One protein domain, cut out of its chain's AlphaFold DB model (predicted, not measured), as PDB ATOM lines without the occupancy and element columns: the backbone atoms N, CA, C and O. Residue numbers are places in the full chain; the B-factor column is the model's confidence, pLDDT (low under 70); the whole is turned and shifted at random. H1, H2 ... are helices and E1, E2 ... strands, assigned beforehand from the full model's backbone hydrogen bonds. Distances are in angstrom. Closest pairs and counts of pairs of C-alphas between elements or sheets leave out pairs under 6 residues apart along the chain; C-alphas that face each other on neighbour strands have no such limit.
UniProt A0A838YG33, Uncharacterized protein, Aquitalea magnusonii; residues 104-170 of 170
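Overview. This is residues 104 to 170 of the 170 residues of an uncharacterized protein of Aquitalea magnusonii (UniProt A0A838YG33). A small three-stranded sheet, E2 E1 E5, has the short hairpin of E3 and E4 over part of one face, where E3 comes nearest to E2 at Val 132 and E4 comes nearest to E1 at Phe 122. H1 packs at the other end, near the start of E1 and the end of E2, and the long link 134 to 149 runs from E2 to the hairpin. The 67 printed residues hold H1, E1, E2, E3, E4 and E5 in that order; both sheets are antiparallel, and the class is mixed, helices and strands, with under half of the residues in named elements. The whole is compact and rounded, with a radius of gyration of the C-alphas of 11.1 A and spans of 30 by 25 by 22 A.

Along the chain. H1, residues 110 to 115, begins at C-alpha 110 (278.379, 220.547, 393.322). E1, residues 118 to 123, measures 16.7 A, and E2, residues 129 to 133, 13.4 A. E3 is residues 150 to 152 and E4 159 to 161. E5, residues 165 to 168, measures 10.6 A and ends at C-alpha 168 (271.530, 222.455, 405.227).

Arrangement. E1 and E2 form a hairpin, with N 122 and O 130 2.8 A apart. E5 is antiparallel to E1 at 142 degrees, with N 119 and O 167 2.8 A apart. In the hairpin E3 and E4, N 160 and O 151 are 2.8 A apart. The closest C-alphas of E1 and E4 are those of Phe 122 and Ile 160, 6.9 A; those of E2 and E3 are Val 132 and Ala 151, 7.1 A. E3 and E5 are apart. H1 is on the sheet E2 E1 E5 at a height of 8.5 A; its closest C-alpha pair with E1 is Leu 113 and Gly 119, 6.6 A. In H1, 1 of 2 O i to N i+4 pairs is within hydrogen-bond range.

Size, cuts and confidence. The C-alphas farthest apart are those of His 115 and Cys 126, 30.9 A. The printed part has no cut. The link from E2 to E3, 16 residues, is long. Mean pLDDT of the printed part is 94.0, and no printed residue is under 70.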
ATOM      1  N   ALA A 104     286.951 222.467 400.813       89.31
ATOM      2  CA  ALA A 104     288.071 221.913 400.047       89.31
ATOM      3  C   ALA A 104     288.470 220.507 400.537       89.31
ATOM      4  O   ALA A 104     288.735 219.608 399.740       89.31
ATOM      5  N   LEU A 105     288.455 220.285 401.854       89.62
ATOM      6  CA  LEU A 105     288.728 218.980 402.465       89.62
ATOM      7  C   LEU A 105     287.636 217.942 402.185       89.62
ATOM      8  O   LEU A 105     287.904 216.741 402.250       89.62
ATOM      9  N   SER A 106     286.413 218.382 401.882       92.06
ATOM     10  CA  SER A 106     285.302 217.486 401.566       92.06
ATOM     11  C   SER A 106     285.477 216.768 400.226       92.06
ATOM     12  O   SER A 106     284.985 215.651 400.077       92.06
ATOM     13  N   LYS A 107     286.187 217.389 399.266       93.75
ATOM     14  CA  LYS A 107     286.336 216.913 397.876       93.75
ATOM     15  C   LYS A 107     284.996 216.618 397.184       93.75
ATOM     16  O   LYS A 107     284.924 215.769 396.298       93.75
ATOM     17  N   LEU A 108     283.925 217.274 397.629       95.62
ATOM     18  CA  LEU A 108     282.592 217.104 397.067       95.62
ATOM     19  C   LEU A 108     282.475 217.873 395.755       95.62
ATOM     20  O   LEU A 108     282.960 218.998 395.625       95.62
ATOM     21  N   THR A 109     281.754 217.295 394.801       96.56
ATOM     22  CA  THR A 109     281.263 218.043 393.644       96.56
ATOM     23  C   THR A 109     280.019 218.851 394.012       96.56
ATOM     24  O   THR A 109     279.352 218.588 395.016       96.56
ATOM     25  N   ILE A 110     279.648 219.815 393.169       95.75
ATOM     26  CA  ILE A 110     278.379 220.547 393.322       95.75
ATOM     27  C   ILE A 110     277.181 219.578 393.299       95.75
ATOM     28  O   ILE A 110     276.236 219.745 394.068       95.75
ATOM     29  N   GLY A 111     277.226 218.534 392.464       95.81
ATOM     30  CA  GLY A 111     276.187 217.503 392.415       95.81
ATOM     31  C   GLY A 111     276.085 216.696 393.710       95.81
ATOM     32  O   GLY A 111     274.977 216.410 394.172       95.81
ATOM     33  N   ASP A 112     277.218 216.378 394.343       96.31
ATOM     34  CA  ASP A 112     277.217 215.666 395.623       96.31
ATOM     35  C   ASP A 112     276.513 216.461 396.719       96.31
ATOM     36  O   ASP A 112     275.763 215.874 397.504       96.31
ATOM     37  N   LEU A 113     276.693 217.788 396.748       96.25
ATOM     38  CA  LEU A 113     276.009 218.665 397.700       96.25
ATOM     39  C   LEU A 113     274.490 218.527 397.598       96.25
ATOM     40  O   LEU A 113     273.822 218.398 398.622       96.25
ATOM     41  N   SER A 114     273.942 218.454 396.383       92.62
ATOM     42  CA  SER A 114     272.499 218.273 396.175       92.62
ATOM     43  C   SER A 114     272.004 216.949 396.745       92.62
ATOM     44  O   SER A 114     271.001 216.906 397.456       92.62
ATOM     45  N   HIS A 115     272.753 215.868 396.523       92.31
ATOM     46  CA  HIS A 115     272.439 214.567 397.111       92.31
ATOM     47  C   HIS A 115     272.624 214.530 398.639       92.31
ATOM     48  O   HIS A 115     272.016 213.705 399.321       92.31
ATOM     49  N   LEU A 116     273.474 215.403 399.180       95.75
ATOM     50  CA  LEU A 116     273.721 215.566 400.614       95.75
ATOM     51  C   LEU A 116     272.800 216.599 401.281       95.75
ATOM     52  O   LEU A 116     272.909 216.806 402.493       95.75
ATOM     53  N   LEU A 117     271.865 217.183 400.523       96.38
ATOM     54  CA  LEU A 117     270.958 218.247 400.966       96.38
ATOM     55  C   LEU A 117     271.704 219.469 401.514       96.38
ATOM     56  O   LEU A 117     271.306 220.059 402.521       96.38
ATOM     57  N   LEU A 118     272.799 219.827 400.849       96.81
ATOM     58  CA  LEU A 118     273.619 220.984 401.164       96.81
ATOM     59  C   LEU A 118     273.493 222.047 400.076       96.81
ATOM     60  O   LEU A 118     273.485 221.736 398.886       96.81
ATOM     61  N   GLY A 119     273.423 223.306 400.486       96.56
ATOM     62  CA  GLY A 119     273.647 224.471 399.641       96.56
ATOM     63  C   GLY A 119     274.967 225.150 399.997       96.56
ATOM     64  O   GLY A 119     275.640 224.763 400.951       96.56
ATOM     65  N   LEU A 120     275.325 226.177 399.232       96.12
ATOM     66  CA  LEU A 120     276.568 226.927 399.393       96.12
ATOM     67  C   LEU A 120     276.306 228.357 399.858       96.12
ATOM     68  O   LEU A 120     275.337 228.996 399.439       96.12
ATOM     69  N   VAL A 121     277.191 228.858 400.712       94.81
ATOM     70  CA  VAL A 121     277.227 230.246 401.172       94.81
ATOM     71  C   VAL A 121     278.379 230.962 400.480       94.81
ATOM     72  O   VAL A 121     279.488 230.441 400.408       94.81
ATOM     73  N   PHE A 122     278.119 232.169 399.991       94.94
ATOM     74  CA  PHE A 122     279.092 233.039 399.344       94.94
ATOM     75  C   PHE A 122     279.132 234.385 400.060       94.94
ATOM     76  O   PHE A 122     278.093 235.023 400.250       94.94
ATOM     77  N   ALA A 123     280.331 234.843 400.411       93.06
ATOM     78  CA  ALA A 123     280.551 236.180 400.943       93.06
ATOM     79  C   ALA A 123     280.864 237.152 399.796       93.06
ATOM     80  O   ALA A 123     281.845 236.984 399.076       93.06
ATOM     81  N   CYS A 124     280.028 238.171 399.608       93.62
ATOM     82  CA  CYS A 124     280.268 239.202 398.607       93.62
ATOM     83  C   CYS A 124     281.187 240.302 399.165       93.62
ATOM     84  O   CYS A 124     280.996 240.706 400.313       93.62
ATOM     85  N   PRO A 125     282.077 240.907 398.351       91.44
ATOM     86  CA  PRO A 125     282.884 242.055 398.780       91.44
ATOM     87  C   PRO A 125     282.079 243.266 399.278       91.44
ATOM     88  O   PRO A 125     282.588 244.062 400.055       91.44
ATOM     89  N   CYS A 126     280.808 243.401 398.876       93.31
ATOM     90  CA  CYS A 126     279.914 244.449 399.381       93.31
ATOM     91  C   CYS A 126     279.336 244.160 400.782       93.31
ATOM     92  O   CYS A 126     278.456 244.885 401.234       93.31
ATOM     93  N   GLY A 127     279.769 243.082 401.445       93.19
ATOM     94  CA  GLY A 127     279.295 242.664 402.768       93.19
ATOM     95  C   GLY A 127     278.023 241.810 402.756       93.19
ATOM     96  O   GLY A 127     277.628 241.288 403.795       93.19
ATOM     97  N   HIS A 128     277.384 241.619 401.597       94.25
ATOM     98  CA  HIS A 128     276.197 240.770 401.476       94.25
ATOM     99  C   HIS A 128     276.561 239.275 401.421       94.25
ATOM    100  O   HIS A 128     277.476 238.883 400.695       94.25
ATOM    101  N   GLN A 129     275.808 238.423 402.121       94.44
ATOM    102  CA  GLN A 129     275.928 236.966 401.999       94.44
ATOM    103  C   GLN A 129     274.874 236.409 401.045       94.44
ATOM    104  O   GLN A 129     273.687 236.700 401.164       94.44
ATOM    105  N   THR A 130     275.305 235.567 400.111       94.88
ATOM    106  CA  THR A 130     274.420 234.900 399.149       94.88
ATOM    107  C   THR A 130     274.378 233.412 399.451       94.88
ATOM    108  O   THR A 130     275.420 232.770 399.540       94.88
ATOM    109  N   LYS A 131     273.174 232.855 399.599       95.62
ATOM    110  CA  LYS A 131     272.958 231.415 399.756       95.62
ATOM    111  C   LYS A 131     272.398 230.853 398.463       95.62
ATOM    112  O   LYS A 131     271.403 231.364 397.957       95.62
ATOM    113  N   VAL A 132     273.029 229.809 397.942       96.12
ATOM    114  CA  VAL A 132     272.603 229.141 396.712       96.12
ATOM    115  C   VAL A 132     272.272 227.695 397.037       96.12
ATOM    116  O   VAL A 132     273.090 226.973 397.605       96.12
ATOM    117  N   ASP A 133     271.046 227.280 396.734       96.00
ATOM    118  CA  ASP A 133     270.667 225.868 396.765       96.00
ATOM    119  C   ASP A 133     271.434 225.136 395.656       96.00
ATOM    120  O   ASP A 133     271.397 225.541 394.491       96.00
ATOM    121  N   SER A 134     272.143 224.062 396.011       94.88
ATOM    122  CA  SER A 134     272.951 223.305 395.052       94.88
ATOM    123  C   SER A 134     272.114 222.703 393.912       94.88
ATOM    124  O   SER A 134     272.625 222.498 392.811       94.88
ATOM    125  N   ASN A 135     270.809 222.493 394.121       94.25
ATOM    126  CA  ASN A 135     269.892 222.017 393.089       94.25
ATOM    127  C   ASN A 135     269.683 223.029 391.952       94.25
ATOM    128  O   ASN A 135     269.255 222.634 390.867       94.25
ATOM    129  N   LEU A 136     269.998 224.310 392.162       95.00
ATOM    130  CA  LEU A 136     269.842 225.359 391.150       95.00
ATOM    131  C   LEU A 136     271.002 225.406 390.148       95.00
ATOM    132  O   LEU A 136     270.888 226.070 389.119       95.00
ATOM    133  N   TYR A 137     272.102 224.695 390.411       94.62
ATOM    134  CA  TYR A 137     273.207 224.610 389.462       94.62
ATOM    135  C   TYR A 137     272.840 223.759 388.250       94.62
ATOM    136  O   TYR A 137     272.179 222.714 388.358       94.62
ATOM    137  N   SER A 138     273.338 224.196 387.092       94.31
ATOM    138  CA  SER A 138     273.165 223.495 385.826       94.31
ATOM    139  C   SER A 138     273.762 222.085 385.883       94.31
ATOM    140  O   SER A 138     274.679 221.797 386.656       94.31
ATOM    141  N   PHE A 139     273.284 221.191 385.016       91.06
ATOM    142  CA  PHE A 139     273.822 219.830 384.933       91.06
ATOM    143  C   PHE A 139     275.331 219.803 384.626       91.06
ATOM    144  O   PHE A 139     276.045 218.935 385.124       91.06
ATOM    145  N   ALA A 140     275.825 220.766 383.840       91.44
ATOM    146  CA  ALA A 140     277.246 220.894 383.536       91.44
ATOM    147  C   ALA A 140     278.061 221.294 384.777       91.44
ATOM    148  O   ALA A 140     279.124 220.725 385.024       91.44
ATOM    149  N   ASP A 141     277.545 222.220 385.587       93.00
ATOM    150  CA  ASP A 141     278.227 222.682 386.798       93.00
ATOM    151  C   ASP A 141     278.261 221.618 387.893       93.00
ATOM    152  O   ASP A 141     279.229 221.544 388.640       93.00
ATOM    153  N   ARG A 142     277.265 220.728 387.955       93.12
ATOM    154  CA  ARG A 142     277.203 219.663 388.970       93.12
ATOM    155  C   ARG A 142     278.398 218.706 388.961       93.12
ATOM    156  O   ARG A 142     278.639 218.058 389.971       93.12
ATOM    157  N   LYS A 143     279.150 218.628 387.858       94.12
ATOM    158  CA  LYS A 143     280.378 217.818 387.755       94.12
ATOM    159  C   LYS A 143     281.623 218.517 388.313       94.12
ATOM    160  O   LYS A 143     282.653 217.867 388.459       94.12
ATOM    161  N   LYS A 144     281.554 219.825 388.570       94.56
ATOM    162  CA  LYS A 144     282.672 220.619 389.088       94.56
ATOM    163  C   LYS A 144     282.844 220.387 390.583       94.56
ATOM    164  O   LYS A 144     281.878 220.078 391.285       94.56
ATOM    165  N   ASP A 145     284.069 220.586 391.060       95.38
ATOM    166  CA  ASP A 145     284.356 220.642 392.491       95.38
ATOM    167  C   ASP A 145     283.535 221.773 393.134       95.38
ATOM    168  O   ASP A 145     283.363 222.842 392.541       95.38
ATOM    169  N   CYS A 146     282.999 221.546 394.333       94.44
ATOM    170  CA  CYS A 146     282.168 222.535 395.011       94.44
ATOM    171  C   CYS A 146     282.892 223.866 395.260       94.44
ATOM    172  O   CYS A 146     282.252 224.915 395.232       94.44
ATOM    173  N   THR A 147     284.216 223.855 395.418       93.50
ATOM    174  CA  THR A 147     285.034 225.067 395.582       93.50
ATOM    175  C   THR A 147     285.067 225.941 394.326       93.50
ATOM    176  O   THR A 147     285.346 227.136 394.413       93.50
ATOM    177  N   GLN A 148     284.731 225.379 393.161       94.00
ATOM    178  CA  GLN A 148     284.652 226.088 391.880       94.00
ATOM    179  C   GLN A 148     283.259 226.666 391.604       94.00
ATOM    180  O   GLN A 148     283.029 227.245 390.539       94.00
ATOM    181  N   ALA A 149     282.314 226.490 392.527       94.94
ATOM    182  CA  ALA A 149     280.988 227.056 392.394       94.94
ATOM    183  C   ALA A 149     281.048 228.586 392.346       94.94
ATOM    184  O   ALA A 149     281.875 229.233 392.995       94.94
ATOM    185  N   THR A 150     280.129 229.165 391.581       95.25
ATOM    186  CA  THR A 150     279.948 230.612 391.486       95.25
ATOM    187  C   THR A 150     278.526 230.990 391.871       95.25
ATOM    188  O   THR A 150     277.610 230.164 391.841       95.25
ATOM    189  N   ALA A 151     278.342 232.246 392.257       95.50
ATOM    190  CA  ALA A 151     277.043 232.831 392.547       95.50
ATOM    191  C   ALA A 151     276.989 234.269 392.029       95.50
ATOM    192  O   ALA A 151     278.021 234.894 391.800       95.50
ATOM    193  N   VAL A 152     275.787 234.817 391.876       95.31
ATOM    194  CA  VAL A 152     275.592 236.243 391.584       95.31
ATOM    195  C   VAL A 152     275.009 236.907 392.821       95.31
ATOM    196  O   VAL A 152     273.958 236.497 393.310       95.31
ATOM    197  N   CYS A 153     275.680 237.942 393.325       95.44
ATOM    198  CA  CYS A 153     275.184 238.710 394.456       95.44
ATOM    199  C   CYS A 153     273.871 239.412 394.077       95.44
ATOM    200  O   CYS A 153     273.863 240.218 393.143       95.44
ATOM    201  N   PRO A 154     272.760 239.201 394.800       93.38
ATOM    202  CA  PRO A 154     271.503 239.855 394.457       93.38
ATOM    203  C   PRO A 154     271.550 241.374 394.684       93.38
ATOM    204  O   PRO A 154     270.838 242.088 393.976       93.38
ATOM    205  N   ALA A 155     272.403 241.854 395.601       95.12
ATOM    206  CA  ALA A 155     272.524 243.264 395.972       95.12
ATOM    207  C   ALA A 155     273.349 244.088 394.968       95.12
ATOM    208  O   ALA A 155     272.859 245.085 394.452       95.12
ATOM    209  N   CYS A 156     274.581 243.671 394.656       95.56
ATOM    210  CA  CYS A 156     275.482 244.429 393.772       95.56
ATOM    211  C   CYS A 156     275.691 243.798 392.387       95.56
ATOM    212  O   CYS A 156     276.473 244.316 391.598       95.56
ATOM    213  N   LYS A 157     275.030 242.669 392.095       95.81
ATOM    214  CA  LYS A 157     275.127 241.912 390.830       95.81
ATOM    215  C   LYS A 157     276.525 241.386 390.480       95.81
ATOM    216  O   LYS A 157     276.705 240.825 389.403       95.81
ATOM    217  N   ALA A 158     277.493 241.498 391.390       94.69
ATOM    218  CA  ALA A 158     278.818 240.924 391.209       94.69
ATOM    219  C   ALA A 158     278.752 239.393 391.146       94.69
ATOM    220  O   ALA A 158     278.027 238.760 391.920       94.69
ATOM    221  N   VAL A 159     279.547 238.805 390.251       96.12
ATOM    222  CA  VAL A 159     279.814 237.365 390.253       96.12
ATOM    223  C   VAL A 159     280.811 237.078 391.373       96.12
ATOM    224  O   VAL A 159     281.890 237.661 391.413       96.12
ATOM    225  N   ILE A 160     280.433 236.193 392.288       94.81
ATOM    226  CA  ILE A 160     281.259 235.742 393.403       94.81
ATOM    227  C   ILE A 160     281.772 234.348 393.061       94.81
ATOM    228  O   ILE A 160     280.996 233.453 392.719       94.81
ATOM    229  N   THR A 161     283.081 234.175 393.165       89.38
ATOM    230  CA  THR A 161     283.763 232.885 393.062       89.38
ATOM    231  C   THR A 161     284.154 232.419 394.458       89.38
ATOM    232  O   THR A 161     284.406 233.259 395.319       89.38
ATOM    233  N   SER A 162     284.265 231.107 394.655       86.56
ATOM    234  CA  SER A 162     284.716 230.488 395.908       86.56
ATOM    235  C   SER A 162     283.684 230.594 397.044       86.56
ATOM    236  O   SER A 162     283.598 231.621 397.722       86.56
ATOM    237  N   PRO A 163     282.880 229.545 397.281       93.31
ATOM    238  CA  PRO A 163     281.996 229.511 398.440       93.31
ATOM    239  C   PRO A 163     282.796 229.529 399.747       93.31
ATOM    240  O   PRO A 163     283.878 228.952 399.840       93.31
ATOM    241  N   SER A 164     282.240 230.179 400.765       90.25
ATOM    242  CA  SER A 164     282.837 230.289 402.096       90.25
ATOM    243  C   SER A 164     282.397 229.180 403.049       90.25
ATOM    244  O   SER A 164     283.116 228.892 403.998       90.25
ATOM    245  N   ASP A 165     281.210 228.599 402.840       92.00
ATOM    246  CA  ASP A 165     280.641 227.573 403.723       92.00
ATOM    247  C   ASP A 165     279.526 226.766 403.025       92.00
ATOM    248  O   ASP A 165     279.062 227.142 401.941       92.00
ATOM    249  N   ALA A 166     279.063 225.687 403.655       94.00
ATOM    250  CA  ALA A 166     277.845 224.968 403.294       94.00
ATOM    251  C   ALA A 166     276.723 225.199 404.315       94.00
ATOM    252  O   ALA A 166     276.946 225.426 405.499       94.00
ATOM    253  N   TYR A 167     275.474 225.073 403.868       93.56
ATOM    254  CA  TYR A 167     274.308 225.080 404.755       93.56
ATOM    255  C   TYR A 167     273.340 223.948 404.409       93.56
ATOM    256  O   TYR A 167     273.335 223.442 403.291       93.56
ATOM    257  N   ARG A 168     272.512 223.542 405.373       94.38
ATOM    258  CA  ARG A 168     271.530 222.455 405.227       94.38
ATOM    259  C   ARG A 168     270.246 222.972 404.571       94.38
ATOM    260  O   ARG A 168     269.774 224.049 404.920       94.38
ATOM    261  N   LEU A 169     269.678 222.201 403.645       93.56
ATOM    262  CA  LEU A 169     268.489 222.567 402.854       93.56
ATOM    263  C   LEU A 169     267.143 222.116 403.475       93.56
ATOM    264  O   LEU A 169     266.176 221.919 402.739       93.56
ATOM    265  N   PHE A 170     267.060 221.890 404.793       90.31
ATOM    266  CA  PHE A 170     265.883 221.309 405.471       90.31
ATOM    267  C   PHE A 170     265.597 221.920 406.853       90.31
ATOM    268  O   PHE A 170     266.526 222.498 407.451       90.31
TER     269      PHE A 170